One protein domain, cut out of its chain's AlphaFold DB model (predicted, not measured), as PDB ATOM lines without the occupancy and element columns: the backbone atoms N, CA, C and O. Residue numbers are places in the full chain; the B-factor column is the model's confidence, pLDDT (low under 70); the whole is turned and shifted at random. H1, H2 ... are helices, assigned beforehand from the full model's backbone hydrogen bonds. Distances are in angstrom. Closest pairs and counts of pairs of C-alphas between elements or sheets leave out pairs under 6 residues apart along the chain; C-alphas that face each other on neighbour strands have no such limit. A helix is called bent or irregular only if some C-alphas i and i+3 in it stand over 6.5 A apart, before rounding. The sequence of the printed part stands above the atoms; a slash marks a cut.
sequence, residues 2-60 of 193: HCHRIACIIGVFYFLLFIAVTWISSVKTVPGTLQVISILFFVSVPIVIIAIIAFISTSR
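This is residues 2 to 60 of the 193 residues of the protein "LAFE_0H11276g1_1" of Lachancea fermentati (UniProt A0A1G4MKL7). Two long helices, H1 and then H2, make a slender helical hairpin: the chain folds back at the tight link between them, and the helices lie side by side, running opposite ways, touching along part of their length, with residues 14 to 25 of H1 and 35 to 42 of H2. Residues 2 to 9 of H1 and 47 to 60, at the far ends from the link, stand free. The printed part has 59 residues, is all helix and loose, with a radius of gyration of the C-alphas of 14.6 A, and is a rod spanning 47 by 23 by 5 A.

H1 is residues 2 to 27, 37.1 A long, beginning at C-alpha 2 (406.493, 109.960, 180.338). H2 is residues 32 to 58, 39.2 A long, ending at C-alpha 58 (425.524, 118.180, 183.397). H2 is neither bent nor irregular, but only just: C-alphas 43 and 46 are 6.3 A apart.

H1 and H2 form a helical hairpin and touch, with residues 14 to 25 of H1 and 35 to 42 of H2 alone. The closest C-alphas, of Ser 25 and Gln 35, are 6.7 A apart. Their lines stand at a shallow tilt of 11 degrees, opposite ways. Each O i to N i+4 pair is within hydrogen-bond range in H1, and 21 of 23 in H2.

The two C-alphas farthest apart, of Thr 29 and Arg 60, are 47.8 A apart. The printed part has no cut. Mean pLDDT of the printed part is 76.8; residues 2 to 8 and 56 to 59 are under 70.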
ATOM      1  N   HIS A   2     407.551 109.037 179.887       39.44
ATOM      2  CA  HIS A   2     406.493 109.960 180.338       39.44
ATOM      3  C   HIS A   2     406.917 111.434 180.401       39.44
ATOM      4  O   HIS A   2     406.141 112.300 180.003       39.44
ATOM      5  N   CYS A   3     408.159 111.740 180.768       46.75
ATOM      6  CA  CYS A   3     408.592 113.133 180.854       46.75
ATOM      7  C   CYS A   3     408.869 113.777 179.488       46.75
ATOM      8  O   CYS A   3     408.555 114.944 179.286       46.75
ATOM      9  N   HIS A   4     409.284 112.993 178.484       51.81
ATOM     10  CA  HIS A   4     409.262 113.442 177.086       51.81
ATOM     11  C   HIS A   4     407.826 113.723 176.608       51.81
ATOM     12  O   HIS A   4     407.600 114.659 175.848       51.81
ATOM     13  N   ARG A   5     406.826 112.955 177.065       53.06
ATOM     14  CA  ARG A   5     405.411 113.209 176.731       53.06
ATOM     15  C   ARG A   5     404.892 114.469 177.418       53.06
ATOM     16  O   ARG A   5     404.228 115.258 176.761       53.06
ATOM     17  N   ILE A   6     405.235 114.701 178.683       62.78
ATOM     18  CA  ILE A   6     404.854 115.913 179.425       62.78
ATOM     19  C   ILE A   6     405.567 117.146 178.857       62.78
ATOM     20  O   ILE A   6     404.913 118.150 178.598       62.78
ATOM     21  N   ALA A   7     406.865 117.060 178.558       63.03
ATOM     22  CA  ALA A   7     407.608 118.121 177.880       63.03
ATOM     23  C   ALA A   7     407.049 118.399 176.473       63.03
ATOM     24  O   ALA A   7     406.897 119.560 176.096       63.03
ATOM     25  N   CYS A   8     406.650 117.362 175.724       65.81
ATOM     26  CA  CYS A   8     405.921 117.528 174.467       65.81
ATOM     27  C   CYS A   8     404.562 118.205 174.673       65.81
ATOM     28  O   CYS A   8     404.222 119.088 173.899       65.81
ATOM     29  N   ILE A   9     403.788 117.837 175.698       75.12
ATOM     30  CA  ILE A   9     402.478 118.447 175.979       75.12
ATOM     31  C   ILE A   9     402.639 119.919 176.368       75.12
ATOM     32  O   ILE A   9     401.926 120.767 175.838       75.12
ATOM     33  N   ILE A  10     403.604 120.240 177.236       79.31
ATOM     34  CA  ILE A  10     403.934 121.618 177.622       79.31
ATOM     35  C   ILE A  10     404.396 122.402 176.393       79.31
ATOM     36  O   ILE A  10     403.914 123.508 176.168       79.31
ATOM     37  N   GLY A  11     405.257 121.818 175.555       77.75
ATOM     38  CA  GLY A  11     405.713 122.424 174.305       77.75
ATOM     39  C   GLY A  11     404.574 122.685 173.315       77.75
ATOM     40  O   GLY A  11     404.481 123.779 172.766       77.75
ATOM     41  N   VAL A  12     403.662 121.724 173.135       82.19
ATOM     42  CA  VAL A  12     402.468 121.870 172.286       82.19
ATOM     43  C   VAL A  12     401.548 122.954 172.839       82.19
ATOM     44  O   VAL A  12     401.090 123.804 172.081       82.19
ATOM     45  N   PHE A  13     401.312 122.985 174.151       83.19
ATOM     46  CA  PHE A  13     400.502 124.024 174.783       83.19
ATOM     47  C   PHE A  13     401.125 125.416 174.601       83.19
ATOM     48  O   PHE A  13     400.435 126.358 174.217       83.19
ATOM     49  N   TYR A  14     402.441 125.534 174.783       84.81
ATOM     50  CA  TYR A  14     403.183 126.777 174.567       84.81
ATOM     51  C   TYR A  14     403.135 127.230 173.100       84.81
ATOM     52  O   TYR A  14     402.961 128.414 172.817       84.81
ATOM     53  N   PHE A  15     403.216 126.285 172.158       81.56
ATOM     54  CA  PHE A  15     403.100 126.546 170.725       81.56
ATOM     55  C   PHE A  15     401.689 127.004 170.328       81.56
ATOM     56  O   PHE A  15     401.539 127.962 169.570       81.56
ATOM     57  N   LEU A  16     400.645 126.387 170.887       86.25
ATOM     58  CA  LEU A  16     399.259 126.813 170.678       86.25
ATOM     59  C   LEU A  16     398.998 128.206 171.264       86.25
ATOM     60  O   LEU A  16     398.351 129.025 170.612       86.25
ATOM     61  N   LEU A  17     399.544 128.509 172.448       83.75
ATOM     62  CA  LEU A  17     399.495 129.854 173.027       83.75
ATOM     63  C   LEU A  17     400.225 130.875 172.149       83.75
ATOM     64  O   LEU A  17     399.699 131.960 171.913       83.75
ATOM     65  N   PHE A  18     401.392 130.522 171.609       83.88
ATOM     66  CA  PHE A  18     402.128 131.368 170.674       83.88
ATOM     67  C   PHE A  18     401.317 131.667 169.401       83.88
ATOM     68  O   PHE A  18     401.208 132.826 168.991       83.88
ATOM     69  N   ILE A  19     400.673 130.653 168.808       84.50
ATOM     70  CA  ILE A  19     399.774 130.832 167.656       84.50
ATOM     71  C   ILE A  19     398.580 131.720 168.027       84.50
ATOM     72  O   ILE A  19     398.244 132.642 167.287       84.50
ATOM     73  N   ALA A  20     397.950 131.498 169.181       84.06
ATOM     74  CA  ALA A  20     396.817 132.307 169.620       84.06
ATOM     75  C   ALA A  20     397.211 133.778 169.837       84.06
ATOM     76  O   ALA A  20     396.504 134.680 169.390       84.06
ATOM     77  N   VAL A  21     398.361 134.039 170.465       81.69
ATOM     78  CA  VAL A  21     398.864 135.400 170.705       81.69
ATOM     79  C   VAL A  21     399.219 136.098 169.392       81.69
ATOM     80  O   VAL A  21     398.865 137.264 169.206       81.69
ATOM     81  N   THR A  22     399.859 135.396 168.454       80.88
ATOM     82  CA  THR A  22     400.181 135.940 167.123       80.88
ATOM     83  C   THR A  22     398.928 136.176 166.273       80.88
ATOM     84  O   THR A  22     398.845 137.206 165.602       80.88
ATOM     85  N   TRP A  23     397.909 135.315 166.368       83.06
ATOM     86  CA  TRP A  23     396.599 135.516 165.737       83.06
ATOM     87  C   TRP A  23     395.882 136.741 166.319       83.06
ATOM     88  O   TRP A  23     395.481 137.633 165.573       83.06
ATOM     89  N   ILE A  24     395.746 136.832 167.647       80.06
ATOM     90  CA  ILE A  24     395.085 137.962 168.329       80.06
ATOM     91  C   ILE A  24     395.790 139.282 168.002       80.06
ATOM     92  O   ILE A  24     395.124 140.292 167.773       80.06
ATOM     93  N   SER A  25     397.124 139.263 167.931       75.38
ATOM     94  CA  SER A  25     397.939 140.427 167.562       75.38
ATOM     95  C   SER A  25     397.834 140.801 166.084       75.38
ATOM     96  O   SER A  25     398.126 141.936 165.740       75.38
ATOM     97  N   SER A  26     397.427 139.872 165.216       74.44
ATOM     98  CA  SER A  26     397.181 140.142 163.793       74.44
ATOM     99  C   SER A  26     395.766 140.678 163.545       74.44
ATOM    100  O   SER A  26     395.556 141.470 162.631       74.44
ATOM    101  N   VAL A  27     394.787 140.261 164.358       79.19
ATOM    102  CA  VAL A  27     393.388 140.727 164.273       79.19
ATOM    103  C   VAL A  27     393.201 142.093 164.939       79.19
ATOM    104  O   VAL A  27     392.378 142.893 164.496       79.19
ATOM    105  N   LYS A  28     393.951 142.377 166.009       77.06
ATOM    106  CA  LYS A  28     393.968 143.692 166.658       77.06
ATOM    107  C   LYS A  28     395.137 144.505 166.115       77.06
ATOM    108  O   LYS A  28     396.228 143.979 165.983       77.06
ATOM    109  N   THR A  29     394.947 145.796 165.861       76.56
ATOM    110  CA  THR A  29     396.025 146.736 165.507       76.56
ATOM    111  C   THR A  29     396.927 147.006 166.716       76.56
ATOM    112  O   THR A  29     396.899 148.070 167.330       76.56
ATOM    113  N   VAL A  30     397.705 145.999 167.108       77.00
ATOM    114  CA  VAL A  30     398.717 146.105 168.157       77.00
ATOM    115  C   VAL A  30     399.945 146.817 167.570       77.00
ATOM    116  O   VAL A  30     400.331 146.528 166.437       77.00
ATOM    117  N   PRO A  31     400.587 147.744 168.304       85.44
ATOM    118  CA  PRO A  31     401.862 148.320 167.889       85.44
ATOM    119  C   PRO A  31     402.891 147.223 167.583       85.44
ATOM    120  O   PRO A  31     403.117 146.339 168.411       85.44
ATOM    121  N   GLY A  32     403.559 147.302 166.426       80.38
ATOM    122  CA  GLY A  32     404.518 146.276 165.987       80.38
ATOM    123  C   GLY A  32     405.658 146.020 166.983       80.38
ATOM    124  O   GLY A  32     406.167 144.907 167.077       80.38
ATOM    125  N   THR A  33     406.004 147.013 167.805       82.94
ATOM    126  CA  THR A  33     406.976 146.867 168.899       82.94
ATOM    127  C   THR A  33     406.526 145.858 169.960       82.94
ATOM    128  O   THR A  33     407.323 145.018 170.370       82.94
ATOM    129  N   LEU A  34     405.253 145.875 170.370       81.69
ATOM    130  CA  LEU A  34     404.713 144.924 171.350       81.69
ATOM    131  C   LEU A  34     404.619 143.507 170.771       81.69
ATOM    132  O   LEU A  34     404.859 142.535 171.486       81.69
ATOM    133  N   GLN A  35     404.336 143.387 169.471       80.75
ATOM    134  CA  GLN A  35     404.297 142.098 168.780       80.75
ATOM    135  C   GLN A  35     405.680 141.427 168.752       80.75
ATOM    136  O   GLN A  35     405.796 140.246 169.081       80.75
ATOM    137  N   VAL A  36     406.736 142.183 168.432       84.12
ATOM    138  CA  VAL A  36     408.118 141.671 168.431       84.12
ATOM    139  C   VAL A  36     408.563 141.259 169.839       84.12
ATOM    140  O   VAL A  36     409.129 140.181 170.002       84.12
ATOM    141  N   ILE A  37     408.260 142.068 170.863       85.50
ATOM    142  CA  ILE A  37     408.589 141.748 172.266       85.50
ATOM    143  C   ILE A  37     407.898 140.454 172.708       85.50
ATOM    144  O   ILE A  37     408.535 139.590 173.308       85.50
ATOM    145  N   SER A  38     406.613 140.291 172.374       83.50
ATOM    146  CA  SER A  38     405.867 139.077 172.702       83.50
ATOM    147  C   SER A  38     406.505 137.848 172.057       83.50
ATOM    148  O   SER A  38     406.747 136.856 172.738       83.50
ATOM    149  N   ILE A  39     406.822 137.907 170.760       83.25
ATOM    150  CA  ILE A  39     407.446 136.782 170.053       83.25
ATOM    151  C   ILE A  39     408.788 136.414 170.691       83.25
ATOM    152  O   ILE A  39     409.041 135.239 170.960       83.25
ATOM    153  N   LEU A  40     409.621 137.412 170.996       86.25
ATOM    154  CA  LEU A  40     410.920 137.194 171.623       86.25
ATOM    155  C   LEU A  40     410.791 136.533 173.004       86.25
ATOM    156  O   LEU A  40     411.567 135.634 173.328       86.25
ATOM    157  N   PHE A  41     409.796 136.922 173.802       86.06
ATOM    158  CA  PHE A  41     409.518 136.298 175.096       86.06
ATOM    159  C   PHE A  41     409.138 134.815 174.948       86.06
ATOM    160  O   PHE A  41     409.726 133.955 175.600       86.06
ATOM    161  N   PHE A  42     408.219 134.488 174.033       81.94
ATOM    162  CA  PHE A  42     407.794 133.101 173.819       81.94
ATOM    163  C   PHE A  42     408.900 132.203 173.253       81.94
ATOM    164  O   PHE A  42     408.900 131.009 173.531       81.94
ATOM    165  N   VAL A  43     409.852 132.755 172.498       84.00
ATOM    166  CA  VAL A  43     411.011 131.994 172.002       84.00
ATOM    167  C   VAL A  43     412.092 131.853 173.076       84.00
ATOM    168  O   VAL A  43     412.670 130.782 173.228       84.00
ATOM    169  N   SER A  44     412.365 132.909 173.846       86.31
ATOM    170  CA  SER A  44     413.454 132.905 174.834       86.31
ATOM    171  C   SER A  44     413.165 132.032 176.056       86.31
ATOM    172  O   SER A  44     414.056 131.311 176.499       86.31
ATOM    173  N   VAL A  45     411.936 132.031 176.577       85.19
ATOM    174  CA  VAL A  45     411.561 131.242 177.765       85.19
ATOM    175  C   VAL A  45     411.853 129.736 177.624       85.19
ATOM    176  O   VAL A  45     412.547 129.203 178.490       85.19
ATOM    177  N   PRO A  46     411.408 129.019 176.570       82.31
ATOM    178  CA  PRO A  46     411.700 127.592 176.437       82.31
ATOM    179  C   PRO A  46     413.195 127.315 176.250       82.31
ATOM    180  O   PRO A  46     413.691 126.326 176.779       82.31
ATOM    181  N   ILE A  47     413.931 128.201 175.568       84.12
ATOM    182  CA  ILE A  47     415.389 128.074 175.415       84.12
ATOM    183  C   ILE A  47     416.075 128.152 176.782       84.12
ATOM    184  O   ILE A  47     416.932 127.325 177.083       84.12
ATOM    185  N   VAL A  48     415.668 129.101 177.629       86.44
ATOM    186  CA  VAL A  48     416.200 129.238 178.993       86.44
ATOM    187  C   VAL A  48     415.853 128.015 179.844       86.44
ATOM    188  O   VAL A  48     416.725 127.504 180.539       86.44
ATOM    189  N   ILE A  49     414.623 127.498 179.763       81.56
ATOM    190  CA  ILE A  49     414.214 126.291 180.502       81.56
ATOM    191  C   ILE A  49     415.059 125.082 180.084       81.56
ATOM    192  O   ILE A  49     415.599 124.390 180.944       81.56
ATOM    193  N   ILE A  50     415.227 124.849 178.779       79.75
ATOM    194  CA  ILE A  50     416.053 123.746 178.265       79.75
ATOM    195  C   ILE A  50     417.510 123.917 178.708       79.75
ATOM    196  O   ILE A  50     418.127 122.950 179.146       79.75
ATOM    197  N   ALA A  51     418.052 125.138 178.647       78.56
ATOM    198  CA  ALA A  51     419.412 125.424 179.093       78.56
ATOM    199  C   ALA A  51     419.598 125.153 180.594       78.56
ATOM    200  O   ALA A  51     420.617 124.590 180.981       78.56
ATOM    201  N   ILE A  52     418.612 125.490 181.433       76.75
ATOM    202  CA  ILE A  52     418.631 125.192 182.872       76.75
ATOM    203  C   ILE A  52     418.585 123.680 183.110       76.75
ATOM    204  O   ILE A  52     419.391 123.176 183.885       76.75
ATOM    205  N   ILE A  53     417.700 122.946 182.428       71.81
ATOM    206  CA  ILE A  53     417.611 121.482 182.555       71.81
ATOM    207  C   ILE A  53     418.936 120.832 182.149       71.81
ATOM    208  O   ILE A  53     419.483 120.030 182.903       71.81
ATOM    209  N   ALA A  54     419.490 121.222 180.997       70.06
ATOM    210  CA  ALA A  54     420.781 120.728 180.535       70.06
ATOM    211  C   ALA A  54     421.886 121.051 181.553       70.06
ATOM    212  O   ALA A  54     422.625 120.157 181.959       70.06
ATOM    213  N   PHE A  55     421.942 122.291 182.044       73.94
ATOM    214  CA  PHE A  55     422.928 122.723 183.030       73.94
ATOM    215  C   PHE A  55     422.840 121.946 184.348       73.94
ATOM    216  O   PHE A  55     423.872 121.500 184.848       73.94
ATOM    217  N   ILE A  56     421.634 121.734 184.885       68.00
ATOM    218  CA  ILE A  56     421.409 120.928 186.096       68.00
ATOM    219  C   ILE A  56     421.827 119.477 185.846       68.00
ATOM    220  O   ILE A  56     422.475 118.871 186.694       68.00
ATOM    221  N   SER A  57     421.507 118.936 184.668       64.31
ATOM    222  CA  SER A  57     421.814 117.549 184.324       64.31
ATOM    223  C   SER A  57     423.317 117.291 184.150       64.31
ATOM    224  O   SER A  57     423.800 116.245 184.572       64.31
ATOM    225  N   THR A  58     424.065 118.251 183.591       62.88
ATOM    226  CA  THR A  58     425.524 118.180 183.397       62.88
ATOM    227  C   THR A  58     426.305 118.541 184.662       62.88
ATOM    228  O   THR A  58     427.384 118.002 184.884       62.88
ATOM    229  N   SER A  59     425.775 119.429 185.505       65.19
ATOM    230  CA  SER A  59     426.476 119.943 186.693       65.19
ATOM    231  C   SER A  59     426.101 119.201 187.978       65.19
ATOM    232  O   SER A  59     426.166 119.779 189.065       65.19
ATOM    233  N   ARG A  60     425.666 117.940 187.876       72.25
ATOM    234  CA  ARG A  60     425.304 117.153 189.058       72.25
ATOM    235  C   ARG A  60     426.509 116.976 189.963       72.25
ATOM    236  O   ARG A  60     427.599 116.632 189.515       72.25
TER     237      ARG A  60